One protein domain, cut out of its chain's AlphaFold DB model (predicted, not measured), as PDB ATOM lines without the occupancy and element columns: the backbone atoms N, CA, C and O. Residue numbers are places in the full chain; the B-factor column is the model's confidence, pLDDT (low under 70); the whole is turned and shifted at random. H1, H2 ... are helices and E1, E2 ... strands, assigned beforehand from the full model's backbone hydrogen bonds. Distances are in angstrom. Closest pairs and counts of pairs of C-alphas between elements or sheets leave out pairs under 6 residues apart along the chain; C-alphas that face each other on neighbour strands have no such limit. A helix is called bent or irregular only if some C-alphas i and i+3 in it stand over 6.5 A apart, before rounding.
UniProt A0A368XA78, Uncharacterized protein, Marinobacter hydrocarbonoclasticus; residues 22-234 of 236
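What this domain is: This is residues 22 to 234 of the 236 residues of an uncharacterized protein of Marinobacter hydrocarbonoclasticus (UniProt A0A368XA78). A strongly twisted sheet of seven strands, curled like part of a barrel, wraps round one long helix, H6. H3 covers the sheet's other face over E1 and E2, while H1 packs with its residues 32 to 38 on E2 and E3, and H5 sits beside E7. The printed part has 213 residues, with six named helices and seven named strands in the order H1 H2 H3 E1 E2 E3 H4 E4 H5 H6 E5 E6 E7. The mixed sheet runs E1 E2 E3 E4 E7 E6 E5, and the class is mixed, helices and strands. The whole is compact, with a radius of gyration of the C-alphas of 18.2 A and spans of 51 by 42 by 36 A.

Where its parts are: H1, residues 22 to 38, begins at C-alpha 22 (164.149, 114.852, 159.779) and is 24.1 A long. H2 is residues 41 to 50 and H3 residues 59 to 72, irregular, with C-alphas 67 and 70 7.2 A apart. E1 is residues 77 to 82; E2, residues 96 to 106, is 28.8 A long and bends by 52 degrees at residue 103. E3 is residues 121 to 129, H4 130 to 134, E4 145 to 152 and H5 154 to 162. H6, residues 175 to 196, is 31.5 A long. E5 is residues 201 to 207, E6 210 to 218, and E7, residues 224 to 233, ends at C-alpha 233 (171.788, 122.190, 145.216).

How they stand to each other: E1 E2 E3 and E5 E6 E7 are meanders, each strand the antiparallel neighbour of the one before: N 79 and O 100 are 2.9 A apart, N 101 and O 126 2.9 A, N 203 and O 214 2.8 A, N 227 and O 215 2.8 A. E3 and E4 are antiparallel, with N 125 and O 147 at 2.9 A; E4 and E7 are parallel, with N 228 and O 151 at 2.8 A. The sheet curls round H6; Ala 189 and Tyr 203 of E5 are their closest C-alphas, 6.1 A. Helices on both faces make three layers, H1 and H6 on one face, H3 on the other at a height over the sheet of 9.9 A. H5 stands at the sheet's level and touches H1 at a steep tilt of 59 degrees, opposite ways, the C-alphas of Ala 28 and Gln 158 closest at 5.0 A. H3 touches H4 with residues 59 to 63 alone, Pro 59 and Leu 134 having the closest C-alphas, 5.2 A. H2, with residues 41 to 44, and H4, with residues 130 to 131, only graze the sheet. Every O i to N i+4 pair is within hydrogen-bond range in H1, H2, H4, H5 and H6; in H3, 7 of 10.

The domain as a whole: The C-alphas farthest apart, of Asn 22 and Gln 137, are 53.4 A apart. The printed part has no cut. The links E1 to E2, E2 to E3 and H5 to H6 are long. The mean pLDDT of the printed part is 84.1; 20 residues are under 70, among them residues 108 to 119 and 138 to 142.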
ATOM      1  N   ASN A  22     164.494 114.904 158.361       84.38
ATOM      2  CA  ASN A  22     164.149 114.852 159.779       84.38
ATOM      3  C   ASN A  22     165.397 114.946 160.676       84.38
ATOM      4  O   ASN A  22     165.445 115.745 161.610       84.38
ATOM      5  N   THR A  23     166.453 114.188 160.362       85.62
ATOM      6  CA  THR A  23     167.727 114.258 161.096       85.62
ATOM      7  C   THR A  23     168.363 115.642 160.976       85.62
ATOM      8  O   THR A  23     168.842 116.186 161.975       85.62
ATOM      9  N   ALA A  24     168.347 116.235 159.779       85.94
ATOM     10  CA  ALA A  24     168.846 117.585 159.550       85.94
ATOM     11  C   ALA A  24     168.044 118.624 160.347       85.94
ATOM     12  O   ALA A  24     168.642 119.518 160.945       85.94
ATOM     13  N   MET A  25     166.715 118.486 160.416       88.06
ATOM     14  CA  MET A  25     165.853 119.386 161.187       88.06
ATOM     15  C   MET A  25     166.160 119.320 162.685       88.06
ATOM     16  O   MET A  25     166.383 120.357 163.304       88.06
ATOM     17  N   ILE A  26     166.239 118.116 163.262       86.19
ATOM     18  CA  ILE A  26     166.555 117.927 164.688       86.19
ATOM     19  C   ILE A  26     167.923 118.542 165.020       86.19
ATOM     20  O   ILE A  26     168.064 119.275 166.003       86.19
ATOM     21  N   LYS A  27     168.933 118.295 164.173       86.50
ATOM     22  CA  LYS A  27     170.271 118.884 164.330       86.50
ATOM     23  C   LYS A  27     170.235 120.410 164.217       86.50
ATOM     24  O   LYS A  27     170.841 121.081 165.047       86.50
ATOM     25  N   ALA A  28     169.503 120.961 163.251       88.75
ATOM     26  CA  ALA A  28     169.375 122.403 163.060       88.75
ATOM     27  C   ALA A  28     168.654 123.086 164.227       88.75
ATOM     28  O   ALA A  28     169.079 124.153 164.656       88.75
ATOM     29  N   GLN A  29     167.604 122.475 164.780       88.94
ATOM     30  CA  GLN A  29     166.895 122.995 165.953       88.94
ATOM     31  C   GLN A  29     167.810 123.044 167.175       88.94
ATOM     32  O   GLN A  29     167.887 124.073 167.851       88.94
ATOM     33  N   ARG A  30     168.539 121.951 167.434       86.75
ATOM     34  CA  ARG A  30     169.508 121.883 168.528       86.75
ATOM     35  C   ARG A  30     170.612 122.924 168.357       86.75
ATOM     36  O   ARG A  30     170.848 123.701 169.276       86.75
ATOM     37  N   LEU A  31     171.217 122.986 167.171       86.81
ATOM     38  CA  LEU A  31     172.268 123.949 166.864       86.81
ATOM     39  C   LEU A  31     171.761 125.390 166.997       86.81
ATOM     40  O   LEU A  31     172.396 126.199 167.656       86.81
ATOM     41  N   MET A  32     170.596 125.715 166.436       88.75
ATOM     42  CA  MET A  32     169.995 127.047 166.546       88.75
ATOM     43  C   MET A  32     169.786 127.446 168.012       88.75
ATOM     44  O   MET A  32     170.077 128.580 168.385       88.75
ATOM     45  N   LYS A  33     169.312 126.524 168.859       86.88
ATOM     46  CA  LYS A  33     169.152 126.763 170.300       86.88
ATOM     47  C   LYS A  33     170.497 127.033 170.981       86.88
ATOM     48  O   LYS A  33     170.608 128.006 171.724       86.88
ATOM     49  N   GLU A  34     171.504 126.207 170.713       88.06
ATOM     50  CA  GLU A  34     172.857 126.361 171.265       88.06
ATOM     51  C   GLU A  34     173.496 127.686 170.819       88.06
ATOM     52  O   GLU A  34     173.962 128.454 171.658       88.06
ATOM     53  N   LEU A  35     173.421 128.023 169.528       87.88
ATOM     54  CA  LEU A  35     173.924 129.280 168.965       87.88
ATOM     55  C   LEU A  35     173.214 130.501 169.550       87.88
ATOM     56  O   LEU A  35     173.861 131.502 169.844       87.88
ATOM     57  N   LYS A  36     171.897 130.434 169.759       86.25
ATOM     58  CA  LYS A  36     171.141 131.529 170.378       86.25
ATOM     59  C   LYS A  36     171.507 131.730 171.842       86.25
ATOM     60  O   LYS A  36     171.666 132.873 172.265       86.25
ATOM     61  N   ALA A  37     171.649 130.644 172.601       83.75
ATOM     62  CA  ALA A  37     172.097 130.707 173.988       83.75
ATOM     63  C   ALA A  37     173.537 131.233 174.083       83.75
ATOM     64  O   ALA A  37     173.861 131.984 175.003       83.75
ATOM     65  N   TYR A  38     174.381 130.880 173.110       84.94
ATOM     66  CA  TYR A  38     175.764 131.328 173.018       84.94
ATOM     67  C   TYR A  38     175.888 132.805 172.625       84.94
ATOM     68  O   TYR A  38     176.556 133.554 173.331       84.94
ATOM     69  N   GLY A  39     175.215 133.245 171.560       82.12
ATOM     70  CA  GLY A  39     175.371 134.551 170.901       82.12
ATOM     71  C   GLY A  39     174.803 135.763 171.650       82.12
ATOM     72  O   GLY A  39     174.450 136.758 171.022       82.12
ATOM     73  N   THR A  40     174.686 135.698 172.975       82.62
ATOM     74  CA  THR A  40     174.180 136.806 173.796       82.62
ATOM     75  C   THR A  40     175.270 137.843 174.079       82.62
ATOM     76  O   THR A  40     176.453 137.514 174.196       82.62
ATOM     77  N   ALA A  41     174.878 139.105 174.294       79.12
ATOM     78  CA  ALA A  41     175.813 140.174 174.663       79.12
ATOM     79  C   ALA A  41     176.616 139.857 175.943       79.12
ATOM     80  O   ALA A  41     177.800 140.183 176.038       79.12
ATOM     81  N   LYS A  42     175.991 139.167 176.909       81.25
ATOM     82  CA  LYS A  42     176.639 138.733 178.154       81.25
ATOM     83  C   LYS A  42     177.778 137.749 177.885       81.25
ATOM     84  O   LYS A  42     178.885 137.954 178.377       81.25
ATOM     85  N   ASN A  43     177.522 136.713 177.087       81.25
ATOM     86  CA  ASN A  43     178.551 135.736 176.731       81.25
ATOM     87  C   ASN A  43     179.656 136.373 175.892       81.25
ATOM     88  O   ASN A  43     180.830 136.101 176.129       81.25
ATOM     89  N   PHE A  44     179.303 137.271 174.968       81.94
ATOM     90  CA  PHE A  44     180.295 138.016 174.200       81.94
ATOM     91  C   PHE A  44     181.238 138.813 175.115       81.94
ATOM     92  O   PHE A  44     182.457 138.721 174.967       81.94
ATOM     93  N   ALA A  45     180.697 139.543 176.096       80.56
ATOM     94  CA  ALA A  45     181.492 140.286 177.073       80.56
ATOM     95  C   ALA A  45     182.375 139.361 177.927       80.56
ATOM     96  O   ALA A  45     183.557 139.651 178.121       80.56
ATOM     97  N   GLN A  46     181.839 138.221 178.374       84.19
ATOM     98  CA  GLN A  46     182.595 137.210 179.113       84.19
ATOM     99  C   GLN A  46     183.767 136.655 178.288       84.19
ATOM    100  O   GLN A  46     184.889 136.596 178.784       84.19
ATOM    101  N   LYS A  47     183.552 136.311 177.014       84.56
ATOM    102  CA  LYS A  47     184.618 135.819 176.124       84.56
ATOM    103  C   LYS A  47     185.658 136.880 175.795       84.56
ATOM    104  O   LYS A  47     186.846 136.578 175.749       84.56
ATOM    105  N   CYS A  48     185.245 138.133 175.621       82.56
ATOM    106  CA  CYS A  48     186.177 139.254 175.514       82.56
ATOM    107  C   CYS A  48     187.043 139.383 176.778       82.56
ATOM    108  O   CYS A  48     188.256 139.575 176.673       82.56
ATOM    109  N   ALA A  49     186.450 139.220 177.960       83.50
ATOM    110  CA  ALA A  49     187.180 139.213 179.218       83.50
ATOM    111  C   ALA A  49     188.196 138.058 179.287       83.50
ATOM    112  O   ALA A  49     189.356 138.304 179.596       83.50
ATOM    113  N   GLU A  50     187.828 136.829 178.919       85.50
ATOM    114  CA  GLU A  50     188.749 135.675 178.917       85.50
ATOM    115  C   GLU A  50     190.028 135.912 178.086       85.50
ATOM    116  O   GLU A  50     191.100 135.431 178.448       85.50
ATOM    117  N   VAL A  51     189.955 136.716 177.019       82.31
ATOM    118  CA  VAL A  51     191.114 137.089 176.181       82.31
ATOM    119  C   VAL A  51     191.797 138.398 176.602       82.31
ATOM    120  O   VAL A  51     192.604 138.967 175.861       82.31
ATOM    121  N   GLY A  52     191.501 138.882 177.809       78.44
ATOM    122  CA  GLY A  52     192.156 140.029 178.430       78.44
ATOM    123  C   GLY A  52     191.588 141.385 178.017       78.44
ATOM    124  O   GLY A  52     192.318 142.377 178.044       78.44
ATOM    125  N   PHE A  53     190.316 141.463 177.619       80.81
ATOM    126  CA  PHE A  53     189.601 142.729 177.446       80.81
ATOM    127  C   PHE A  53     188.704 143.003 178.661       80.81
ATOM    128  O   PHE A  53     187.610 142.460 178.781       80.81
ATOM    129  N   HIS A  54     189.172 143.868 179.563       77.44
ATOM    130  CA  HIS A  54     188.459 144.229 180.791       77.44
ATOM    131  C   HIS A  54     188.324 145.740 180.966       77.44
ATOM    132  O   HIS A  54     189.172 146.529 180.519       77.44
ATOM    133  N   GLU A  55     187.289 146.130 181.706       67.88
ATOM    134  CA  GLU A  55     187.183 147.464 182.282       67.88
ATOM    135  C   GLU A  55     188.372 147.711 183.232       67.88
ATOM    136  O   GLU A  55     188.828 146.815 183.935       67.88
ATOM    137  N   GLY A  56     188.961 148.909 183.179       73.50
ATOM    138  CA  GLY A  56     190.162 149.268 183.955       73.50
ATOM    139  C   GLY A  56     191.511 149.076 183.245       73.50
ATOM    140  O   GLY A  56     192.515 149.635 183.681       73.50
ATOM    141  N   LEU A  57     191.572 148.384 182.099       80.56
ATOM    142  CA  LEU A  57     192.806 148.334 181.303       80.56
ATOM    143  C   LEU A  57     193.118 149.678 180.642       80.56
ATOM    144  O   LEU A  57     192.206 150.377 180.190       80.56
ATOM    145  N   SER A  58     194.411 149.992 180.504       85.94
ATOM    146  CA  SER A  58     194.840 151.179 179.762       85.94
ATOM    147  C   SER A  58     194.417 151.095 178.285       85.94
ATOM    148  O   SER A  58     194.407 149.996 177.716       85.94
ATOM    149  N   PRO A  59     194.130 152.236 177.630       86.06
ATOM    150  CA  PRO A  59     193.767 152.308 176.210       86.06
ATOM    151  C   PRO A  59     194.616 151.427 175.286       86.06
ATOM    152  O   PRO A  59     194.107 150.623 174.503       86.06
ATOM    153  N   THR A  60     195.939 151.506 175.435       86.94
ATOM    154  CA  THR A  60     196.898 150.738 174.634       86.94
ATOM    155  C   THR A  60     196.795 149.232 174.876       86.94
ATOM    156  O   THR A  60     196.961 148.449 173.938       86.94
ATOM    157  N   ARG A  61     196.531 148.800 176.117       88.81
ATOM    158  CA  ARG A  61     196.347 147.376 176.445       88.81
ATOM    159  C   ARG A  61     195.036 146.846 175.866       88.81
ATOM    160  O   ARG A  61     195.065 145.783 175.254       88.81
ATOM    161  N   ARG A  62     193.942 147.615 175.953       86.50
ATOM    162  CA  ARG A  62     192.655 147.260 175.322       86.50
ATOM    163  C   ARG A  62     192.796 147.085 173.815       86.50
ATOM    164  O   ARG A  62     192.372 146.068 173.279       86.50
ATOM    165  N   TRP A  63     193.471 148.022 173.144       90.62
ATOM    166  CA  TRP A  63     193.708 147.920 171.703       90.62
ATOM    167  C   TRP A  63     194.512 146.668 171.328       90.62
ATOM    168  O   TRP A  63     194.162 145.957 170.392       90.62
ATOM    169  N   ARG A  64     195.564 146.345 172.090       90.94
ATOM    170  CA  ARG A  64     196.339 145.114 171.868       90.94
ATOM    171  C   ARG A  64     195.516 143.843 172.080       90.94
ATOM    172  O   ARG A  64     195.765 142.879 171.365       90.94
ATOM    173  N   ALA A  65     194.583 143.830 173.032       89.69
ATOM    174  CA  ALA A  65     193.682 142.696 173.238       89.69
ATOM    175  C   ALA A  65     192.758 142.502 172.025       89.69
ATOM    176  O   ALA A  65     192.701 141.407 171.477       89.69
ATOM    177  N   ILE A  66     192.141 143.583 171.529       90.06
ATOM    178  CA  ILE A  66     191.271 143.559 170.337       90.06
ATOM    179  C   ILE A  66     191.999 142.996 169.118       90.06
ATOM    180  O   ILE A  66     191.468 142.136 168.422       90.06
ATOM    181  N   LEU A  67     193.240 143.425 168.881       93.19
ATOM    182  CA  LEU A  67     194.030 142.940 167.746       93.19
ATOM    183  C   LEU A  67     194.265 141.427 167.770       93.19
ATOM    184  O   LEU A  67     194.428 140.834 166.708       93.19
ATOM    185  N   LYS A  68     194.282 140.814 168.956       91.88
ATOM    186  CA  LYS A  68     194.487 139.374 169.131       91.88
ATOM    187  C   LYS A  68     193.190 138.571 169.124       91.88
ATOM    188  O   LYS A  68     193.265 137.362 168.946       91.88
ATOM    189  N   MET A  69     192.025 139.204 169.295       89.94
ATOM    190  CA  MET A  69     190.740 138.498 169.386       89.94
ATOM    191  C   MET A  69     190.510 137.508 168.234       89.94
ATOM    192  O   MET A  69     190.230 136.358 168.554       89.94
ATOM    193  N   PRO A  70     190.717 137.861 166.945       89.81
ATOM    194  CA  PRO A  70     190.516 136.911 165.842       89.81
ATOM    195  C   PRO A  70     191.409 135.668 165.900       89.81
ATOM    196  O   PRO A  70     191.101 134.660 165.287       89.81
ATOM    197  N   GLN A  71     192.554 135.752 166.581       88.75
ATOM    198  CA  GLN A  71     193.526 134.659 166.672       88.75
ATOM    199  C   GLN A  71     193.313 133.786 167.909       88.75
ATOM    200  O   GLN A  71     193.800 132.663 167.953       88.75
ATOM    201  N   LEU A  72     192.654 134.323 168.939       89.56
ATOM    202  CA  LEU A  72     192.479 133.662 170.236       89.56
ATOM    203  C   LEU A  72     191.072 133.096 170.438       89.56
ATOM    204  O   LEU A  72     190.838 132.409 171.429       89.56
ATOM    205  N   ARG A  73     190.130 133.416 169.550       85.56
ATOM    206  CA  ARG A  73     188.727 133.015 169.646       85.56
ATOM    207  C   ARG A  73     188.325 132.215 168.418       85.56
ATOM    208  O   ARG A  73     188.427 132.707 167.304       85.56
ATOM    209  N   GLU A  74     187.829 131.005 168.649       83.94
ATOM    210  CA  GLU A  74     187.327 130.093 167.608       83.94
ATOM    211  C   GLU A  74     185.878 130.404 167.194       83.94
ATOM    212  O   GLU A  74     185.339 129.812 166.264       83.94
ATOM    213  N   ASP A  75     185.236 131.344 167.889       82.75
ATOM    214  CA  ASP A  75     183.864 131.791 167.652       82.75
ATOM    215  C   ASP A  75     183.786 133.154 166.937       82.75
ATOM    216  O   ASP A  75     182.721 133.768 166.848       82.75
ATOM    217  N   LEU A  76     184.924 133.648 166.443       86.81
ATOM    218  CA  LEU A  76     185.046 134.909 165.724       86.81
ATOM    219  C   LEU A  76     185.832 134.705 164.433       86.81
ATOM    220  O   LEU A  76     186.884 134.076 164.421       86.81
ATOM    221  N   PHE A  77     185.387 135.370 163.378       87.00
ATOM    222  CA  PHE A  77     186.215 135.662 162.216       87.00
ATOM    223  C   PHE A  77     186.625 137.137 162.268       87.00
ATOM    224  O   PHE A  77     185.871 137.965 162.779       87.00
ATOM    225  N   GLY A  78     187.809 137.516 161.783       90.88
ATOM    226  CA  GLY A  78     188.236 138.912 161.885       90.88
ATOM    227  C   GLY A  78     189.270 139.358 160.866       90.88
ATOM    228  O   GLY A  78     190.074 138.571 160.376       90.88
ATOM    229  N   ALA A  79     189.247 140.658 160.582       93.75
ATOM    230  CA  ALA A  79     190.115 141.325 159.625       93.75
ATOM    231  C   ALA A  79     190.665 142.630 160.206       93.75
ATOM    232  O   ALA A  79     189.993 143.347 160.957       93.75
ATOM    233  N   TRP A  80     191.901 142.953 159.836       97.38
ATOM    234  CA  TRP A  80     192.601 144.155 160.278       97.38
ATOM    235  C   TRP A  80     192.791 145.101 159.104       97.38
ATOM    236  O   TRP A  80     193.221 144.672 158.040       97.38
ATOM    237  N   TYR A  81     192.545 146.390 159.316       97.31
ATOM    238  CA  TYR A  81     192.696 147.409 158.281       97.31
ATOM    239  C   TYR A  81     193.591 148.544 158.758       97.31
ATOM    240  O   TYR A  81     193.559 148.934 159.932       97.31
ATOM    241  N   ASP A  82     194.394 149.086 157.849       96.69
ATOM    242  CA  ASP A  82     195.233 150.250 158.113       96.69
ATOM    243  C   ASP A  82     194.435 151.570 158.049       96.69
ATOM    244  O   ASP A  82     193.219 151.592 157.856       96.69
ATOM    245  N   ARG A  83     195.114 152.712 158.221       94.62
ATOM    246  CA  ARG A  83     194.471 154.043 158.175       94.62
ATOM    247  C   ARG A  83     193.905 154.418 156.803       94.62
ATOM    248  O   ARG A  83     193.115 155.352 156.734       94.62
ATOM    249  N   LYS A  84     194.339 153.744 155.738       95.06
ATOM    250  CA  LYS A  84     193.845 153.930 154.371       95.06
ATOM    251  C   LYS A  84     192.688 152.979 154.054       95.06
ATOM    252  O   LYS A  84     192.189 153.006 152.936       95.06
ATOM    253  N   GLY A  85     192.274 152.145 155.012       92.31
ATOM    254  CA  GLY A  85     191.255 151.120 154.801       92.31
ATOM    255  C   GLY A  85     191.771 149.895 154.047       92.31
ATOM    256  O   GLY A  85     190.966 149.105 153.569       92.31
ATOM    257  N   GLN A  86     193.090 149.709 153.925       95.31
ATOM    258  CA  GLN A  86     193.660 148.541 153.257       95.31
ATOM    259  C   GLN A  86     193.737 147.353 154.212       95.31
ATOM    260  O   GLN A  86     194.173 147.499 155.359       95.31
ATOM    261  N   LEU A  87     193.336 146.177 153.720       95.38
ATOM    262  CA  LEU A  87     193.409 144.920 154.459       95.38
ATOM    263  C   LEU A  87     194.865 144.591 154.815       95.38
ATOM    264  O   LEU A  87     195.767 144.646 153.978       95.38
ATOM    265  N   MET A  88     195.086 144.213 156.067       96.25
ATOM    266  CA  MET A  88     196.380 143.827 156.604       96.25
ATOM    267  C   MET A  88     196.410 142.320 156.852       96.25
ATOM    268  O   MET A  88     195.557 141.781 157.552       96.25
ATOM    269  N   LEU A  89     197.460 141.652 156.367       92.25
ATOM    270  CA  LEU A  89     197.679 140.221 156.620       92.25
ATOM    271  C   LEU A  89     197.950 139.909 158.098       92.25
ATOM    272  O   LEU A  89     197.664 138.815 158.575       92.25
ATOM    273  N   LYS A  90     198.566 140.854 158.816       93.62
ATOM    274  CA  LYS A  90     198.892 140.731 160.238       93.62
ATOM    275  C   LYS A  90     198.612 142.050 160.955       93.62
ATOM    276  O   LYS A  90     198.891 143.108 160.385       93.62
ATOM    277  N   PRO A  91     198.121 142.009 162.203       95.19
ATOM    278  CA  PRO A  91     197.893 143.217 162.979       95.19
ATOM    279  C   PRO A  91     199.205 143.893 163.391       95.19
ATOM    280  O   PRO A  91     200.179 143.234 163.755       95.19
ATOM    281  N   ASP A  92     199.198 145.225 163.430       94.75
ATOM    282  CA  ASP A  92     200.260 146.053 164.008       94.75
ATOM    283  C   ASP A  92     199.623 147.084 164.967       94.75
ATOM    284  O   ASP A  92     198.798 147.898 164.541       94.75
ATOM    285  N   PRO A  93     200.008 147.125 166.259       92.69
ATOM    286  CA  PRO A  93     199.401 148.021 167.253       92.69
ATOM    287  C   PRO A  93     199.427 149.522 166.933       92.69
ATOM    288  O   PRO A  93     198.647 150.294 167.506       92.69
ATOM    289  N   LYS A  94     200.346 149.963 166.071       92.06
ATOM    290  CA  LYS A  94     200.523 151.362 165.670       92.06
ATOM    291  C   LYS A  94     199.890 151.659 164.310       92.06
ATOM    292  O   LYS A  94     199.412 152.783 164.124       92.06
ATOM    293  N   LYS A  95     199.903 150.694 163.383       94.31
ATOM    294  CA  LYS A  95     199.422 150.874 162.002       94.31
ATOM    295  C   LYS A  95     197.971 150.450 161.796       94.31
ATOM    296  O   LYS A  95     197.276 151.128 161.044       94.31
ATOM    297  N   THR A  96     197.507 149.396 162.469       96.50
ATOM    298  CA  THR A  96     196.108 148.965 162.374       96.50
ATOM    299  C   THR A  96     195.209 150.067 162.919       96.50
ATOM    300  O   THR A  96     195.398 150.539 164.041       96.50
ATOM    301  N   ALA A  97     194.259 150.508 162.103       95.31
ATOM    302  CA  ALA A  97     193.310 151.560 162.429       95.31
ATOM    303  C   ALA A  97     191.937 150.993 162.784       95.31
ATOM    304  O   ALA A  97     191.307 151.501 163.709       95.31
ATOM    305  N   THR A  98     191.520 149.924 162.107       95.62
ATOM    306  CA  THR A  98     190.205 149.307 162.289       95.62
ATOM    307  C   THR A  98     190.356 147.796 162.404       95.62
ATOM    308  O   THR A  98     191.156 147.189 161.692       95.62
ATOM    309  N   VAL A  99     189.581 147.192 163.301       94.62
ATOM    310  CA  VAL A  99     189.376 145.743 163.366       94.62
ATOM    311  C   VAL A  99     187.908 145.473 163.085       94.62
ATOM    312  O   VAL A  99     187.050 146.047 163.751       94.62
ATOM    313  N   GLN A 100     187.624 144.629 162.104       94.00
ATOM    314  CA  GLN A 100     186.283 144.096 161.883       94.00
ATOM    315  C   GLN A 100     186.245 142.676 162.427       94.00
ATOM    316  O   GLN A 100     187.146 141.888 162.138       94.00
ATOM    317  N   LEU A 101     185.236 142.371 163.237       91.38
ATOM    318  CA  LEU A 101     184.989 141.031 163.757       91.38
ATOM    319  C   LEU A 101     183.595 140.592 163.319       91.38
ATOM    320  O   LEU A 101     182.641 141.348 163.503       91.38
ATOM    321  N   TRP A 102     183.480 139.378 162.796       91.69
ATOM    322  CA  TRP A 102     182.228 138.730 162.428       91.69
ATOM    323  C   TRP A 102     181.929 137.590 163.391       91.69
ATOM    324  O   TRP A 102     182.813 136.805 163.734       91.69
ATOM    325  N   PHE A 103     180.679 137.514 163.833       90.56
ATOM    326  CA  PHE A 103     180.204 136.517 164.786       90.56
ATOM    327  C   PHE A 103     178.699 136.307 164.665       90.56
ATOM    328  O   PHE A 103     177.995 137.074 164.007       90.56
ATOM    329  N   LEU A 104     178.198 135.263 165.318       90.19
ATOM    330  CA  LEU A 104     176.767 135.021 165.434       90.19
ATOM    331  C   LEU A 104     176.228 135.666 166.711       90.19
ATOM    332  O   LEU A 104     176.709 135.376 167.807       90.19
ATOM    333  N   ALA A 105     175.215 136.514 166.563       87.50
ATOM    334  CA  ALA A 105     174.522 137.154 167.673       87.50
ATOM    335  C   ALA A 105     173.048 136.753 167.697       87.50
ATOM    336  O   ALA A 105     172.420 136.552 166.653       87.50
ATOM    337  N   SER A 106     172.486 136.662 168.897       86.38
ATOM    338  CA  SER A 106     171.054 136.512 169.111       86.38
ATOM    339  C   SER A 106     170.475 137.775 169.739       86.38
ATOM    340  O   SER A 106     171.065 138.365 170.643       86.38
ATOM    341  N   ASN A 107     169.300 138.194 169.267       74.81
ATOM    342  CA  ASN A 107     168.540 139.238 169.956       74.81
ATOM    343  C   ASN A 107     167.695 138.598 171.060       74.81
ATOM    344  O   ASN A 107     166.943 137.660 170.790       74.81
ATOM    345  N   THR A 108     167.803 139.115 172.286       46.22
ATOM    346  CA  THR A 108     166.932 138.761 173.416       46.22
ATOM    347  C   THR A 108     165.495 139.206 173.111       46.22
ATOM    348  O   THR A 108     165.316 140.288 172.544       46.22
ATOM    349  N   PRO A 109     164.464 138.416 173.454       40.38
ATOM    350  CA  PRO A 109     163.082 138.805 173.198       40.38
ATOM    351  C   PRO A 109     162.700 140.090 173.963       40.38
ATOM    352  O   PRO A 109     163.237 140.339 175.048       40.38
ATOM    353  N   PRO A 110     161.766 140.904 173.436       38.72
ATOM    354  CA  PRO A 110     161.180 142.019 174.178       38.72
ATOM    355  C   PRO A 110     160.458 141.527 175.443       38.72
ATOM    356  O   PRO A 110     159.907 140.424 175.463       38.72
ATOM    357  N   ILE A 111     160.413 142.358 176.491       29.25
ATOM    358  CA  ILE A 111     159.653 142.065 177.719       29.25
ATOM    359  C   ILE A 111     158.175 141.846 177.351       29.25
ATOM    360  O   ILE A 111     157.553 142.726 176.762       29.25
ATOM    361  N   GLY A 112     157.625 140.676 177.699       31.88
ATOM    362  CA  GLY A 112     156.236 140.287 177.409       31.88
ATOM    363  C   GLY A 112     156.058 139.289 176.257       31.88
ATOM    364  O   GLY A 112     154.946 138.811 176.050       31.88
ATOM    365  N   ALA A 113     157.121 138.925 175.533       35.09
ATOM    366  CA  ALA A 113     157.062 137.841 174.555       35.09
ATOM    367  C   ALA A 113     157.011 136.475 175.265       35.09
ATOM    368  O   ALA A 113     157.904 136.129 176.037       35.09
ATOM    369  N   THR A 114     155.959 135.702 175.004       35.22
ATOM    370  CA  THR A 114     155.698 134.395 175.635       35.22
ATOM    371  C   THR A 114     156.217 133.203 174.826       35.22
ATOM    372  O   THR A 114     155.949 132.064 175.193       35.22
ATOM    373  N   ASP A 115     156.926 133.444 173.720       39.62
ATOM    374  CA  ASP A 115     157.384 132.403 172.798       39.62
ATOM    375  C   ASP A 115     158.874 132.584 172.447       39.62
ATOM    376  O   ASP A 115     159.326 133.681 172.104       39.62
ATOM    377  N   ASP A 116     159.635 131.488 172.499       46.59
ATOM    378  CA  ASP A 116     161.054 131.413 172.119       46.59
ATOM    379  C   ASP A 116     161.277 131.723 170.621       46.59
ATOM    380  O   ASP A 116     162.414 131.944 170.183       46.59
ATOM    381  N   SER A 117     160.205 131.796 169.823       48.22
ATOM    382  CA  SER A 117     160.218 132.199 168.409       48.22
ATOM    383  C   SER A 117     160.729 133.626 168.150       48.22
ATOM    384  O   SER A 117     161.165 133.919 167.032       48.22
ATOM    385  N   TRP A 118     160.773 134.496 169.167       49.38
ATOM    386  CA  TRP A 118     161.251 135.884 169.048       49.38
ATOM    387  C   TRP A 118     162.776 136.042 169.064       49.38
ATOM    388  O   TRP A 118     163.289 137.088 168.662       49.38
ATOM    389  N   THR A 119     163.526 135.014 169.472       65.12
ATOM    390  CA  THR A 119     164.985 135.035 169.298       65.12
ATOM    391  C   THR A 119     165.311 134.797 167.825       65.12
ATOM    392  O   THR A 119     165.019 133.742 167.263       65.12
ATOM    393  N   ALA A 120     165.952 135.759 167.174       81.06
ATOM    394  CA  ALA A 120     166.530 135.576 165.845       81.06
ATOM    395  C   ALA A 120     168.049 135.423 165.958       81.06
ATOM    396  O   ALA A 120     168.658 135.969 166.875       81.06
ATOM    397  N   LEU A 121     168.636 134.655 165.038       89.19
ATOM    398  CA  LEU A 121     170.079 134.501 164.903       89.19
ATOM    399  C   LEU A 121     170.554 135.364 163.733       89.19
ATOM    400  O   LEU A 121     169.989 135.284 162.639       89.19
ATOM    401  N   PHE A 122     171.583 136.169 163.957       91.12
ATOM    402  CA  PHE A 122     172.147 137.068 162.961       91.12
ATOM    403  C   PHE A 122     173.637 136.811 162.801       91.12
ATOM    404  O   PHE A 122     174.363 136.725 163.793       91.12
ATOM    405  N   LEU A 123     174.108 136.781 161.555       93.50
ATOM    406  CA  LEU A 123     175.496 137.136 161.294       93.50
ATOM    407  C   LEU A 123     175.647 138.625 161.598       93.50
ATOM    408  O   LEU A 123     174.903 139.454 161.072       93.50
ATOM    409  N   THR A 124     176.603 138.947 162.451       90.62
ATOM    410  CA  THR A 124     176.828 140.289 162.976       90.62
ATOM    411  C   THR A 124     178.277 140.668 162.755       90.62
ATOM    412  O   THR A 124     179.172 139.846 162.945       90.62
ATOM    413  N   MET A 125     178.508 141.922 162.383       91.50
ATOM    414  CA  MET A 125     179.833 142.519 162.343       91.50
ATOM    415  C   MET A 125     179.937 143.597 163.414       91.50
ATOM    416  O   MET A 125     179.033 144.414 163.579       91.50
ATOM    417  N   ILE A 126     181.073 143.650 164.098       89.25
ATOM    418  CA  ILE A 126     181.480 144.812 164.882       89.25
ATOM    419  C   ILE A 126     182.733 145.429 164.262       89.25
ATOM    420  O   ILE A 126     183.740 144.754 164.049       89.25
ATOM    421  N   ALA A 127     182.665 146.722 163.962       90.69
ATOM    422  CA  ALA A 127     183.798 147.507 163.497       90.69
ATOM    423  C   ALA A 127     184.354 148.327 164.663       90.69
ATOM    424  O   ALA A 127     183.676 149.213 165.174       90.69
ATOM    425  N   LEU A 128     185.582 148.027 165.079       90.56
ATOM    426  CA  LEU A 128     186.270 148.619 166.225       90.56
ATOM    427  C   LEU A 128     187.384 149.542 165.733       90.56
ATOM    428  O   LEU A 128     188.330 149.083 165.084       90.56
ATOM    429  N   GLN A 129     187.314 150.833 166.057       91.12
ATOM    430  CA  GLN A 129     188.295 151.806 165.574       91.12
ATOM    431  C   GLN A 129     189.300 152.170 166.663       91.12
ATOM    432  O   GLN A 129     188.937 152.563 167.768       91.12
ATOM    433  N   ARG A 130     190.595 152.152 166.335       91.06
ATOM    434  CA  ARG A 130     191.694 152.473 167.263       91.06
ATOM    435  C   ARG A 130     191.487 153.801 167.990       91.06
ATOM    436  O   ARG A 130     191.826 153.912 169.166       91.06
ATOM    437  N   ARG A 131     190.951 154.809 167.295       88.12
ATOM    438  CA  ARG A 131     190.704 156.145 167.860       88.12
ATOM    439  C   ARG A 131     189.711 156.122 169.024       88.12
ATOM    440  O   ARG A 131     189.928 156.851 169.981       88.12
ATOM    441  N   GLU A 132     188.703 155.253 168.979       84.94
ATOM    442  CA  GLU A 132     187.674 155.129 170.023       84.94
ATOM    443  C   GLU A 132     188.272 154.567 171.317       84.94
ATOM    444  O   GLU A 132     187.855 154.926 172.412       84.94
ATOM    445  N   PHE A 133     189.310 153.734 171.198       82.50
ATOM    446  CA  PHE A 133     190.026 153.186 172.348       82.50
ATOM    447  C   PHE A 133     191.066 154.143 172.907       82.50
ATOM    448  O   PHE A 133     191.242 154.192 174.121       82.50
ATOM    449  N   LEU A 134     191.771 154.878 172.044       78.94
ATOM    450  CA  LEU A 134     192.802 155.828 172.470       78.94
ATOM    451  C   LEU A 134     192.222 157.127 173.027       78.94
ATOM    452  O   LEU A 134     192.789 157.666 173.971       78.94
ATOM    453  N   ASN A 135     191.094 157.581 172.481       80.00
ATOM    454  CA  ASN A 135     190.413 158.813 172.867       80.00
ATOM    455  C   ASN A 135     188.955 158.511 173.259       80.00
ATOM    456  O   ASN A 135     188.030 158.938 172.562       80.00
ATOM    457  N   PRO A 136     188.718 157.794 174.373       69.31
ATOM    458  CA  PRO A 136     187.378 157.345 174.753       69.31
ATOM    459  C   PRO A 136     186.394 158.497 174.997       69.31
ATOM    460  O   PRO A 136     185.199 158.307 174.829       69.31
ATOM    461  N   GLN A 137     186.882 159.704 175.310       70.38
ATOM    462  CA  GLN A 137     186.053 160.909 175.465       70.38
ATOM    463  C   GLN A 137     185.349 161.346 174.169       70.38
ATOM    464  O   GLN A 137     184.374 162.084 174.225       70.38
ATOM    465  N   THR A 138     185.847 160.912 173.005       64.50
ATOM    466  CA  THR A 138     185.278 161.255 171.688       64.50
ATOM    467  C   THR A 138     184.275 160.226 171.172       64.50
ATOM    468  O   THR A 138     183.526 160.512 170.242       64.50
ATOM    469  N   ALA A 139     184.254 159.028 171.760       58.88
ATOM    470  CA  ALA A 139     183.240 158.027 171.477       58.88
ATOM    471  C   ALA A 139     182.057 158.288 172.416       58.88
ATOM    472  O   ALA A 139     182.259 158.435 173.621       58.88
ATOM    473  N   ASN A 140     180.830 158.343 171.892       56.03
ATOM    474  CA  ASN A 140     179.594 158.519 172.669       56.03
ATOM    475  C   ASN A 140     179.292 157.281 173.545       56.03
ATOM    476  O   ASN A 140     178.303 156.585 173.351       56.03
ATOM    477  N   HIS A 141     180.183 156.985 174.492       54.06
ATOM    478  CA  HIS A 141     180.102 155.975 175.550       54.06
ATOM    479  C   HIS A 141     180.103 154.503 175.098       54.06
ATOM    480  O   HIS A 141     180.235 153.623 175.945       54.06
ATOM    481  N   GLN A 142     180.063 154.211 173.794       62.66
ATOM    482  CA  GLN A 142     180.219 152.853 173.262       62.66
ATOM    483  C   GLN A 142     181.291 152.800 172.165       62.66
ATOM    484  O   GLN A 142     181.123 153.425 171.118       62.66
ATOM    485  N   PRO A 143     182.414 152.093 172.390       70.31
ATOM    486  CA  PRO A 143     183.385 151.838 171.338       70.31
ATOM    487  C   PRO A 143     182.865 150.761 170.378       70.31
ATOM    488  O   PRO A 143     182.365 149.718 170.803       70.31
ATOM    489  N   GLY A 144     183.069 150.992 169.087       78.75
ATOM    490  CA  GLY A 144     182.657 150.119 168.004       78.75
ATOM    491  C   GLY A 144     181.257 150.391 167.458       78.75
ATOM    492  O   GLY A 144     180.366 150.881 168.144       78.75
ATOM    493  N   THR A 145     181.058 150.032 166.192       81.62
ATOM    494  CA  THR A 145     179.745 150.019 165.531       81.62
ATOM    495  C   THR A 145     179.337 148.578 165.259       81.62
ATOM    496  O   THR A 145     180.065 147.861 164.571       81.62
ATOM    497  N   VAL A 146     178.191 148.159 165.798       83.44
ATOM    498  CA  VAL A 146     177.617 146.821 165.585       83.44
ATOM    499  C   VAL A 146     176.586 146.885 164.462       83.44
ATOM    500  O   VAL A 146     175.720 147.760 164.464       83.44
ATOM    501  N   ILE A 147     176.678 145.961 163.510       85.31
ATOM    502  CA  ILE A 147     175.802 145.876 162.343       85.31
ATOM    503  C   ILE A 147     175.341 144.428 162.188       85.31
ATOM    504  O   ILE A 147     176.163 143.523 162.031       85.31
ATOM    505  N   ASN A 148     174.026 144.213 162.201       87.69
ATOM    506  CA  ASN A 148     173.439 142.931 161.819       87.69
ATOM    507  C   ASN A 148     173.450 142.838 160.296       87.69
ATOM    508  O   ASN A 148     172.861 143.679 159.622       87.69
ATOM    509  N   LEU A 149     174.139 141.830 159.771       91.12
ATOM    510  CA  LEU A 149     174.386 141.674 158.344       91.12
ATOM    511  C   LEU A 149     173.275 140.869 157.671       91.12
ATOM    512  O   LEU A 149     172.644 141.331 156.727       91.12
ATOM    513  N   VAL A 150     173.015 139.663 158.181       92.75
ATOM    514  CA  VAL A 150     171.985 138.770 157.642       92.75
ATOM    515  C   VAL A 150     171.358 137.932 158.751       92.75
ATOM    516  O   VAL A 150     172.049 137.380 159.611       92.75
ATOM    517  N   LYS A 151     170.030 137.818 158.733       93.25
ATOM    518  CA  LYS A 151     169.283 136.886 159.583       93.25
ATOM    519  C   LYS A 151     169.430 135.464 159.048       93.25
ATOM    520  O   LYS A 151     169.114 135.207 157.887       93.25
ATOM    521  N   VAL A 152     169.825 134.526 159.902       92.62
ATOM    522  CA  VAL A 152     169.930 133.100 159.569       92.62
ATOM    523  C   VAL A 152     168.641 132.393 159.983       92.62
ATOM    524  O   VAL A 152     168.268 132.384 161.157       92.62
ATOM    525  N   THR A 153     167.933 131.802 159.021       92.56
ATOM    526  CA  THR A 153     166.717 131.032 159.313       92.56
ATOM    527  C   THR A 153     167.039 129.594 159.716       92.56
ATOM    528  O   THR A 153     168.056 129.025 159.316       92.56
ATOM    529  N   LEU A 154     166.133 128.970 160.480       91.06
ATOM    530  CA  LEU A 154     166.226 127.542 160.806       91.06
ATOM    531  C   LEU A 154     166.261 126.683 159.536       91.06
ATOM    532  O   LEU A 154     167.014 125.718 159.467       91.06
ATOM    533  N   HIS A 155     165.468 127.057 158.530       91.75
ATOM    534  CA  HIS A 155     165.378 126.308 157.287       91.75
ATOM    535  C   HIS A 155     166.679 126.362 156.476       91.75
ATOM    536  O   HIS A 155     167.138 125.329 155.994       91.75
ATOM    537  N   ALA A 156     167.325 127.528 156.385       92.94
ATOM    538  CA  ALA A 156     168.649 127.625 155.780       92.94
ATOM    539  C   ALA A 156     169.669 126.743 156.515       92.94
ATOM    540  O   ALA A 156     170.356 125.948 155.878       92.94
ATOM    541  N   LEU A 157     169.703 126.803 157.851       91.31
ATOM    542  CA  LEU A 157     170.619 125.994 158.661       91.31
ATOM    543  C   LEU A 157     170.386 124.485 158.479       91.31
ATOM    544  O   LEU A 157     171.339 123.720 158.338       91.31
ATOM    545  N   GLN A 158     169.122 124.059 158.420       91.12
ATOM    546  CA  GLN A 158     168.736 122.685 158.100       91.12
ATOM    547  C   GLN A 158     169.305 122.251 156.748       91.12
ATOM    548  O   GLN A 158     169.947 121.205 156.671       91.12
ATOM    549  N   ARG A 159     169.099 123.046 155.690       90.06
ATOM    550  CA  ARG A 159     169.593 122.714 154.346       90.06
ATOM    551  C   ARG A 159     171.122 122.685 154.296       90.06
ATOM    552  O   ARG A 159     171.674 121.768 153.695       90.06
ATOM    553  N   MET A 160     171.804 123.603 154.980       89.62
ATOM    554  CA  MET A 160     173.271 123.605 155.088       89.62
ATOM    555  C   MET A 160     173.805 122.324 155.742       89.62
ATOM    556  O   MET A 160     174.728 121.708 155.212       89.62
ATOM    557  N   ILE A 161     173.203 121.886 156.856       86.94
ATOM    558  CA  ILE A 161     173.574 120.629 157.529       86.94
ATOM    559  C   ILE A 161     173.307 119.440 156.613       86.94
ATOM    560  O   ILE A 161     174.176 118.589 156.454       86.94
ATOM    561  N   GLN A 162     172.129 119.396 155.991       84.94
ATOM    562  CA  GLN A 162     171.731 118.302 155.113       84.94
ATOM    563  C   GLN A 162     172.716 118.082 153.959       84.94
ATOM    564  O   GLN A 162     172.925 116.949 153.539       84.94
ATOM    565  N   ARG A 163     173.322 119.157 153.446       80.62
ATOM    566  CA  ARG A 163     174.303 119.093 152.352       80.62
ATOM    567  C   ARG A 163     175.757 119.107 152.823       80.62
ATOM    568  O   ARG A 163     176.647 119.223 151.994       80.62
ATOM    569  N   GLY A 164     176.016 119.021 154.124       79.44
ATOM    570  CA  GLY A 164     177.376 118.984 154.663       79.44
ATOM    571  C   GLY A 164     178.168 120.292 154.562       79.44
ATOM    572  O   GLY A 164     179.358 120.286 154.841       79.44
ATOM    573  N   PHE A 165     177.536 121.420 154.226       77.38
ATOM    574  CA  PHE A 165     178.213 122.705 153.971       77.38
ATOM    575  C   PHE A 165     178.884 123.337 155.196       77.38
ATOM    576  O   PHE A 165     179.703 124.242 155.075       77.38
ATOM    577  N   VAL A 166     178.483 122.902 156.384       75.88
ATOM    578  CA  VAL A 166     178.942 123.433 157.677       75.88
ATOM    579  C   VAL A 166     179.580 122.338 158.526       75.88
ATOM    580  O   VAL A 166     179.734 122.508 159.735       75.88
ATOM    581  N   LEU A 167     179.873 121.190 157.904       76.19
ATOM    582  CA  LEU A 167     180.399 120.012 158.570       76.19
ATOM    583  C   LEU A 167     181.899 119.856 158.292       76.19
ATOM    584  O   LEU A 167     182.364 120.038 157.170       76.19
ATOM    585  N   THR A 168     182.643 119.457 159.316       76.50
ATOM    586  CA  THR A 168     184.018 118.975 159.195       76.50
ATOM    587  C   THR A 168     184.052 117.637 158.453       76.50
ATOM    588  O   THR A 168     183.029 116.974 158.282       76.50
ATOM    589  N   GLU A 169     185.252 117.169 158.098       73.50
ATOM    590  CA  GLU A 169     185.468 115.831 157.518       73.50
ATOM    591  C   GLU A 169     184.914 114.693 158.395       73.50
ATOM    592  O   GLU A 169     184.580 113.622 157.897       73.50
ATOM    593  N   LYS A 170     184.776 114.927 159.708       72.75
ATOM    594  CA  LYS A 170     184.200 113.977 160.672       72.75
ATOM    595  C   LYS A 170     182.679 114.109 160.828       72.75
ATOM    596  O   LYS A 170     182.087 113.399 161.636       72.75
ATOM    597  N   GLY A 171     182.038 115.021 160.094       67.06
ATOM    598  CA  GLY A 171     180.602 115.286 160.189       67.06
ATOM    599  C   GLY A 171     180.191 116.152 161.388       67.06
ATOM    600  O   GLY A 171     179.007 116.191 161.734       67.06
ATOM    601  N   GLU A 172     181.139 116.831 162.039       77.31
ATOM    602  CA  GLU A 172     180.882 117.749 163.160       77.31
ATOM    603  C   GLU A 172     180.622 119.164 162.643       77.31
ATOM    604  O   GLU A 172     181.200 119.562 161.643       77.31
ATOM    605  N   ILE A 173     179.786 119.957 163.311       75.75
ATOM    606  CA  ILE A 173     179.543 121.341 162.876       75.75
ATOM    607  C   ILE A 173     180.763 122.207 163.210       75.75
ATOM    608  O   ILE A 173     181.148 122.303 164.373       75.75
ATOM    609  N   SER A 174     181.332 122.880 162.207       82.56
ATOM    610  CA  SER A 174     182.423 123.839 162.399       82.56
ATOM    611  C   SER A 174     181.893 125.268 162.443       82.56
ATOM    612  O   SER A 174     181.298 125.765 161.484       82.56
ATOM    613  N   PHE A 175     182.141 125.954 163.559       82.31
ATOM    614  CA  PHE A 175     181.698 127.332 163.759       82.31
ATOM    615  C   PHE A 175     182.379 128.303 162.786       82.31
ATOM    616  O   PHE A 175     181.719 129.170 162.218       82.31
ATOM    617  N   ILE A 176     183.681 128.127 162.548       83.50
ATOM    618  CA  ILE A 176     184.438 128.958 161.606       83.50
ATOM    619  C   ILE A 176     183.952 128.744 160.173       83.50
ATOM    620  O   ILE A 176     183.670 129.725 159.494       83.50
ATOM    621  N   GLN A 177     183.751 127.495 159.733       84.75
ATOM    622  CA  GLN A 177     183.227 127.234 158.383       84.75
ATOM    623  C   GLN A 177     181.817 127.814 158.204       84.75
ATOM    624  O   GLN A 177     181.501 128.372 157.153       84.75
ATOM    625  N   LEU A 178     180.977 127.735 159.246       88.12
ATOM    626  CA  LEU A 178     179.668 128.383 159.259       88.12
ATOM    627  C   LEU A 178     179.799 129.906 159.106       88.12
ATOM    628  O   LEU A 178     179.122 130.485 158.257       88.12
ATOM    629  N   LEU A 179     180.668 130.558 159.884       89.62
ATOM    630  CA  LEU A 179     180.895 132.003 159.789       89.62
ATOM    631  C   LEU A 179     181.438 132.427 158.423       89.62
ATOM    632  O   LEU A 179     180.943 133.402 157.857       89.62
ATOM    633  N   GLU A 180     182.431 131.719 157.892       88.44
ATOM    634  CA  GLU A 180     183.024 131.998 156.582       88.44
ATOM    635  C   GLU A 180     181.970 131.898 155.481       88.44
ATOM    636  O   GLU A 180     181.801 132.838 154.705       88.44
ATOM    637  N   CYS A 181     181.195 130.810 155.471       90.50
ATOM    638  CA  CYS A 181     180.107 130.607 154.520       90.50
ATOM    639  C   CYS A 181     179.081 131.747 154.584       90.50
ATOM    640  O   CYS A 181     178.787 132.380 153.571       90.50
ATOM    641  N   LEU A 182     178.584 132.071 155.782       93.00
ATOM    642  CA  LEU A 182     177.603 133.142 155.958       93.00
ATOM    643  C   LEU A 182     178.157 134.511 155.544       93.00
ATOM    644  O   LEU A 182     177.429 135.300 154.944       93.00
ATOM    645  N   THR A 183     179.427 134.790 155.843       92.69
ATOM    646  CA  THR A 183     180.077 136.064 155.503       92.69
ATOM    647  C   THR A 183     180.227 136.224 153.995       92.69
ATOM    648  O   THR A 183     179.907 137.289 153.474       92.69
ATOM    649  N   GLN A 184     180.643 135.172 153.282       92.69
ATOM    650  CA  GLN A 184     180.762 135.196 151.819       92.69
ATOM    651  C   GLN A 184     179.396 135.331 151.141       92.69
ATOM    652  O   GLN A 184     179.216 136.183 150.274       92.69
ATOM    653  N   VAL A 185     178.406 134.544 151.576       94.44
ATOM    654  CA  VAL A 185     177.042 134.610 151.029       94.44
ATOM    655  C   VAL A 185     176.428 135.994 151.238       94.44
ATOM    656  O   VAL A 185     175.813 136.533 150.318       94.44
ATOM    657  N   TRP A 186     176.607 136.586 152.423       94.62
ATOM    658  CA  TRP A 186     176.156 137.948 152.691       94.62
ATOM    659  C   TRP A 186     176.881 138.977 151.820       94.62
ATOM    660  O   TRP A 186     176.208 139.810 151.225       94.62
ATOM    661  N   ALA A 187     178.212 138.909 151.710       93.81
ATOM    662  CA  ALA A 187     178.985 139.882 150.941       93.81
ATOM    663  C   ALA A 187     178.537 139.930 149.472       93.81
ATOM    664  O   ALA A 187     178.259 141.004 148.951       93.81
ATOM    665  N   ILE A 188     178.349 138.766 148.836       94.88
ATOM    666  CA  ILE A 188     177.881 138.699 147.443       94.88
ATOM    667  C   ILE A 188     176.441 139.229 147.317       94.88
ATOM    668  O   ILE A 188     176.102 139.879 146.328       94.88
ATOM    669  N   ALA A 189     175.573 138.964 148.299       93.88
ATOM    670  CA  ALA A 189     174.210 139.498 148.299       93.88
ATOM    671  C   ALA A 189     174.172 141.024 148.502       93.88
ATOM    672  O   ALA A 189     173.359 141.698 147.873       93.88
ATOM    673  N   ASP A 190     175.044 141.568 149.354       93.19
ATOM    674  CA  ASP A 190     175.184 143.008 149.587       93.19
ATOM    675  C   ASP A 190     175.713 143.734 148.348       93.19
ATOM    676  O   ASP A 190     175.171 144.775 147.982       93.19
ATOM    677  N   ASP A 191     176.689 143.154 147.647       93.19
ATOM    678  CA  ASP A 191     177.190 143.702 146.383       93.19
ATOM    679  C   ASP A 191     176.078 143.769 145.324       93.19
ATOM    680  O   ASP A 191     175.840 144.831 144.748       93.19
ATOM    681  N   ARG A 192     175.303 142.687 145.146       92.25
ATOM    682  CA  ARG A 192     174.157 142.685 144.216       92.25
ATOM    683  C   ARG A 192     173.088 143.700 144.593       92.25
ATOM    684  O   ARG A 192     172.562 144.392 143.729       92.25
ATOM    685  N   TYR A 193     172.789 143.824 145.883       90.75
ATOM    686  CA  TYR A 193     171.849 144.833 146.355       90.75
ATOM    687  C   TYR A 193     172.313 146.256 146.028       90.75
ATOM    688  O   TYR A 193     171.503 147.079 145.599       90.75
ATOM    689  N   ARG A 194     173.606 146.553 146.188       90.06
ATOM    690  CA  ARG A 194     174.169 147.872 145.862       90.06
ATOM    691  C   ARG A 194     174.152 148.177 144.368       90.06
ATOM    692  O   ARG A 194     174.054 149.347 144.010       90.06
ATOM    693  N   GLU A 195     174.251 147.158 143.523       89.69
ATOM    694  CA  GLU A 195     174.169 147.296 142.066       89.69
ATOM    695  C   GLU A 195     172.726 147.492 141.581       89.69
ATOM    696  O   GLU A 195     172.470 148.355 140.742       89.69
ATOM    697  N   GLU A 196     171.780 146.711 142.106       89.56
ATOM    698  CA  GLU A 196     170.394 146.703 141.628       89.56
ATOM    699  C   GLU A 196     169.527 147.786 142.287       89.56
ATOM    700  O   GLU A 196     168.642 148.343 141.638       89.56
ATOM    701  N   GLY A 197     169.746 148.085 143.571       77.50
ATOM    702  CA  GLY A 197     169.038 149.137 144.314       77.50
ATOM    703  C   GLY A 197     167.519 148.954 144.432       77.50
ATOM    704  O   GLY A 197     166.816 149.912 144.752       77.50
ATOM    705  N   THR A 198     166.991 147.756 144.165       80.81
ATOM    706  CA  THR A 198     165.549 147.472 144.193       80.81
ATOM    707  C   THR A 198     165.152 146.685 145.440       80.81
ATOM    708  O   THR A 198     165.872 145.798 145.895       80.81
ATOM    709  N   LEU A 199     163.992 147.022 146.015       85.81
ATOM    710  CA  LEU A 199     163.398 146.326 147.158       85.81
ATOM    711  C   LEU A 199     161.882 146.149 146.948       85.81
ATOM    712  O   LEU A 199     161.236 147.065 146.434       85.81
ATOM    713  N   PRO A 200     161.290 145.014 147.373       89.75
ATOM    714  CA  PRO A 200     161.957 143.821 147.898       89.75
ATOM    715  C   PRO A 200     162.702 143.050 146.796       89.75
ATOM    716  O   PRO A 200     162.254 143.011 145.653       89.75
ATOM    717  N   ALA A 201     163.806 142.397 147.157       92.25
ATOM    718  CA  ALA A 201     164.628 141.626 146.224       92.25
ATOM    719  C   ALA A 201     164.959 140.226 146.756       92.25
ATOM    720  O   ALA A 201     165.005 139.982 147.966       92.25
ATOM    721  N   GLU A 202     165.202 139.298 145.831       95.06
ATOM    722  CA  GLU A 202     165.662 137.939 146.114       95.06
ATOM    723  C   GLU A 202     166.939 137.651 145.319       95.06
ATOM    724  O   GLU A 202     166.924 137.582 144.092       95.06
ATOM    725  N   TYR A 203     168.037 137.419 146.032       94.31
ATOM    726  CA  TYR A 203     169.338 137.115 145.455       94.31
ATOM    727  C   TYR A 203     169.644 135.626 145.571       94.31
ATOM    728  O   TYR A 203     169.665 135.052 146.662       94.31
ATOM    729  N   LYS A 204     169.921 135.005 144.421       94.50
ATOM    730  CA  LYS A 204     170.406 133.625 144.316       94.50
ATOM    731  C   LYS A 204     171.926 133.630 144.193       94.50
ATOM    732  O   LYS A 204     172.455 133.999 143.141       94.50
ATOM    733  N   ILE A 205     172.603 133.263 145.272       93.62
ATOM    734  CA  ILE A 205     174.057 133.329 145.420       93.62
ATOM    735  C   ILE A 205     174.648 131.943 145.193       93.62
ATOM    736  O   ILE A 205     174.354 131.025 145.955       93.62
ATOM    737  N   ASP A 206     175.468 131.796 144.155       91.50
ATOM    738  CA  ASP A 206     176.248 130.575 143.939       91.50
ATOM    739  C   ASP A 206     177.497 130.616 144.825       91.50
ATOM    740  O   ASP A 206     178.298 131.549 144.738       91.50
ATOM    741  N   TYR A 207     177.633 129.632 145.710       89.25
ATOM    742  CA  TYR A 207     178.787 129.493 146.584       89.25
ATOM    743  C   TYR A 207     179.113 128.014 146.803       89.25
ATOM    744  O   TYR A 207     178.283 127.249 147.291       89.25
ATOM    745  N   GLN A 208     180.335 127.620 146.427       85.88
ATOM    746  CA  GLN A 208     180.868 126.252 146.526       85.88
ATOM    747  C   GLN A 208     179.930 125.161 145.961       85.88
ATOM    748  O   GLN A 208     179.858 124.057 146.495       85.88
ATOM    749  N   GLY A 209     179.205 125.453 144.875       83.62
ATOM    750  CA  GLY A 209     178.313 124.481 144.231       83.62
ATOM    751  C   GLY A 209     176.941 124.333 144.898       83.62
ATOM    752  O   GLY A 209     176.231 123.364 144.629       83.62
ATOM    753  N   ALA A 210     176.539 125.281 145.749       88.12
ATOM    754  CA  ALA A 210     175.168 125.433 146.228       88.12
ATOM    755  C   ALA A 210     174.620 126.826 145.909       88.12
ATOM    756  O   ALA A 210     175.366 127.789 145.746       88.12
ATOM    757  N   ILE A 211     173.292 126.929 145.851       92.62
ATOM    758  CA  ILE A 211     172.593 128.191 145.605       92.62
ATOM    759  C   ILE A 211     171.918 128.633 146.899       92.62
ATOM    760  O   ILE A 211     170.914 128.056 147.315       92.62
ATOM    761  N   PHE A 212     172.443 129.681 147.521       95.25
ATOM    762  CA  PHE A 212     171.864 130.315 148.699       95.25
ATOM    763  C   PHE A 212     170.840 131.369 148.280       95.25
ATOM    764  O   PHE A 212     171.062 132.121 147.333       95.25
ATOM    765  N   VAL A 213     169.715 131.433 148.991       96.25
ATOM    766  CA  VAL A 213     168.651 132.408 148.720       96.25
ATOM    767  C   VAL A 213     168.614 133.442 149.829       96.25
ATOM    768  O   VAL A 213     168.203 133.145 150.958       96.25
ATOM    769  N   VAL A 214     169.006 134.667 149.494       96.56
ATOM    770  CA  VAL A 214     168.963 135.819 150.395       96.56
ATOM    771  C   VAL A 214     167.852 136.755 149.945       96.56
ATOM    772  O   VAL A 214     167.833 137.195 148.802       96.56
ATOM    773  N   LYS A 215     166.923 137.075 150.844       95.31
ATOM    774  CA  LYS A 215     165.907 138.106 150.608       95.31
ATOM    775  C   LYS A 215     166.332 139.409 151.257       95.31
ATOM    776  O   LYS A 215     166.732 139.388 152.418       95.31
ATOM    777  N   ALA A 216     166.202 140.508 150.528       93.25
ATOM    778  CA  ALA A 216     166.364 141.857 151.048       93.25
ATOM    779  C   ALA A 216     165.007 142.568 151.059       93.25
ATOM    780  O   ALA A 216     164.278 142.569 150.066       93.25
ATOM    781  N   SER A 217     164.670 143.167 152.196       91.56
ATOM    782  CA  SER A 217     163.460 143.967 152.386       91.56
ATOM    783  C   SER A 217     163.736 145.110 153.354       91.56
ATOM    784  O   SER A 217     164.686 145.039 154.131       91.56
ATOM    785  N   GLU A 218     162.894 146.138 153.357       87.50
ATOM    786  CA  GLU A 218     162.913 147.130 154.433       87.50
ATOM    787  C   GLU A 218     162.357 146.518 155.728       87.50
ATOM    788  O   GLU A 218     161.397 145.741 155.710       87.50
ATOM    789  N   ASP A 219     162.992 146.824 156.856       78.38
ATOM    790  CA  ASP A 219     162.485 146.509 158.185       78.38
ATOM    791  C   ASP A 219     161.478 147.567 158.667       78.38
ATOM    792  O   ASP A 219     161.194 148.555 157.993       78.38
ATOM    793  N   TYR A 220     160.936 147.369 159.872       71.69
ATOM    794  CA  TYR A 220     159.977 148.297 160.487       71.69
ATOM    795  C   TYR A 220     160.509 149.740 160.626       71.69
ATOM    796  O   TYR A 220     159.727 150.679 160.748       71.69
ATOM    797  N   TRP A 221     161.830 149.928 160.604       72.00
ATOM    798  CA  TRP A 221     162.503 151.218 160.740       72.00
ATOM    799  C   TRP A 221     162.976 151.788 159.395       72.00
ATOM    800  O   TRP A 221     163.732 152.762 159.392       72.00
ATOM    801  N   GLY A 222     162.576 151.189 158.268       73.50
ATOM    802  CA  GLY A 222     163.007 151.596 156.930       73.50
ATOM    803  C   GLY A 222     164.480 151.289 156.638       73.50
ATOM    804  O   GLY A 222     165.077 151.906 155.759       73.50
ATOM    805  N   LYS A 223     165.111 150.377 157.391       80.38
ATOM    806  CA  LYS A 223     166.478 149.907 157.125       80.38
ATOM    807  C   LYS A 223     166.437 148.631 156.300       80.38
ATOM    808  O   LYS A 223     165.562 147.795 156.488       80.38
ATOM    809  N   ILE A 224     167.427 148.435 155.432       84.31
ATOM    810  CA  ILE A 224     167.548 147.177 154.689       84.31
ATOM    811  C   ILE A 224     167.872 146.041 155.659       84.31
ATOM    812  O   ILE A 224     168.872 146.080 156.376       84.31
ATOM    813  N   ALA A 225     167.039 145.008 155.638       87.00
ATOM    814  CA  ALA A 225     167.245 143.755 156.335       87.00
ATOM    815  C   ALA A 225     167.418 142.625 155.320       87.00
ATOM    816  O   ALA A 225     166.551 142.378 154.479       87.00
ATOM    817  N   MET A 226     168.529 141.900 155.436       93.19
ATOM    818  CA  MET A 226     168.768 140.686 154.664       93.19
ATOM    819  C   MET A 226     168.425 139.449 155.491       93.19
ATOM    820  O   MET A 226     168.757 139.351 156.675       93.19
ATOM    821  N   THR A 227     167.783 138.471 154.861       94.62
ATOM    822  CA  THR A 227     167.444 137.181 155.468       94.62
ATOM    823  C   THR A 227     167.903 136.046 154.568       94.62
ATOM    824  O   THR A 227     167.471 135.950 153.422       94.62
ATOM    825  N   LEU A 228     168.730 135.147 155.102       95.88
ATOM    826  CA  LEU A 228     169.079 133.891 154.456       95.88
ATOM    827  C   LEU A 228     167.936 132.891 154.662       95.88
ATOM    828  O   LEU A 228     167.749 132.346 155.756       95.88
ATOM    829  N   VAL A 229     167.145 132.676 153.613       93.56
ATOM    830  CA  VAL A 229     165.875 131.939 153.685       93.56
ATOM    831  C   VAL A 229     166.070 130.444 153.481       93.56
ATOM    832  O   VAL A 229     165.460 129.638 154.181       93.56
ATOM    833  N   THR A 230     166.892 130.057 152.508       93.31
ATOM    834  CA  THR A 230     167.103 128.649 152.161       93.31
ATOM    835  C   THR A 230     168.378 128.456 151.340       93.31
ATOM    836  O   THR A 230     169.089 129.416 151.032       93.31
ATOM    837  N   MET A 231     168.650 127.203 150.993       91.12
ATOM    838  CA  MET A 231     169.741 126.777 150.130       91.12
ATOM    839  C   MET A 231     169.276 125.606 149.250       91.12
ATOM    840  O   MET A 231     168.631 124.673 149.736       91.12
ATOM    841  N   TYR A 232     169.629 125.650 147.968       87.75
ATOM    842  CA  TYR A 232     169.387 124.606 146.973       87.75
ATOM    843  C   TYR A 232     170.705 123.949 146.531       87.75
ATOM    844  O   TYR A 232     171.763 124.576 146.639       87.75
ATOM    845  N   PRO A 233     170.666 122.715 145.989       82.06
ATOM    846  CA  PRO A 233     171.788 122.190 145.216       82.06
ATOM    847  C   PRO A 233     172.167 123.142 144.076       82.06
ATOM    848  O   PRO A 233     171.287 123.741 143.453       82.06
ATOM    849  N   GLY A 234     173.461 123.236 143.777       74.50
ATOM    850  CA  GLY A 234     173.929 123.804 142.519       74.50
ATOM    851  C   GLY A 234     173.493 122.954 141.327       74.50
ATOM    852  O   GLY A 234     173.032 121.818 141.476       74.50
TER     853      GLY A 234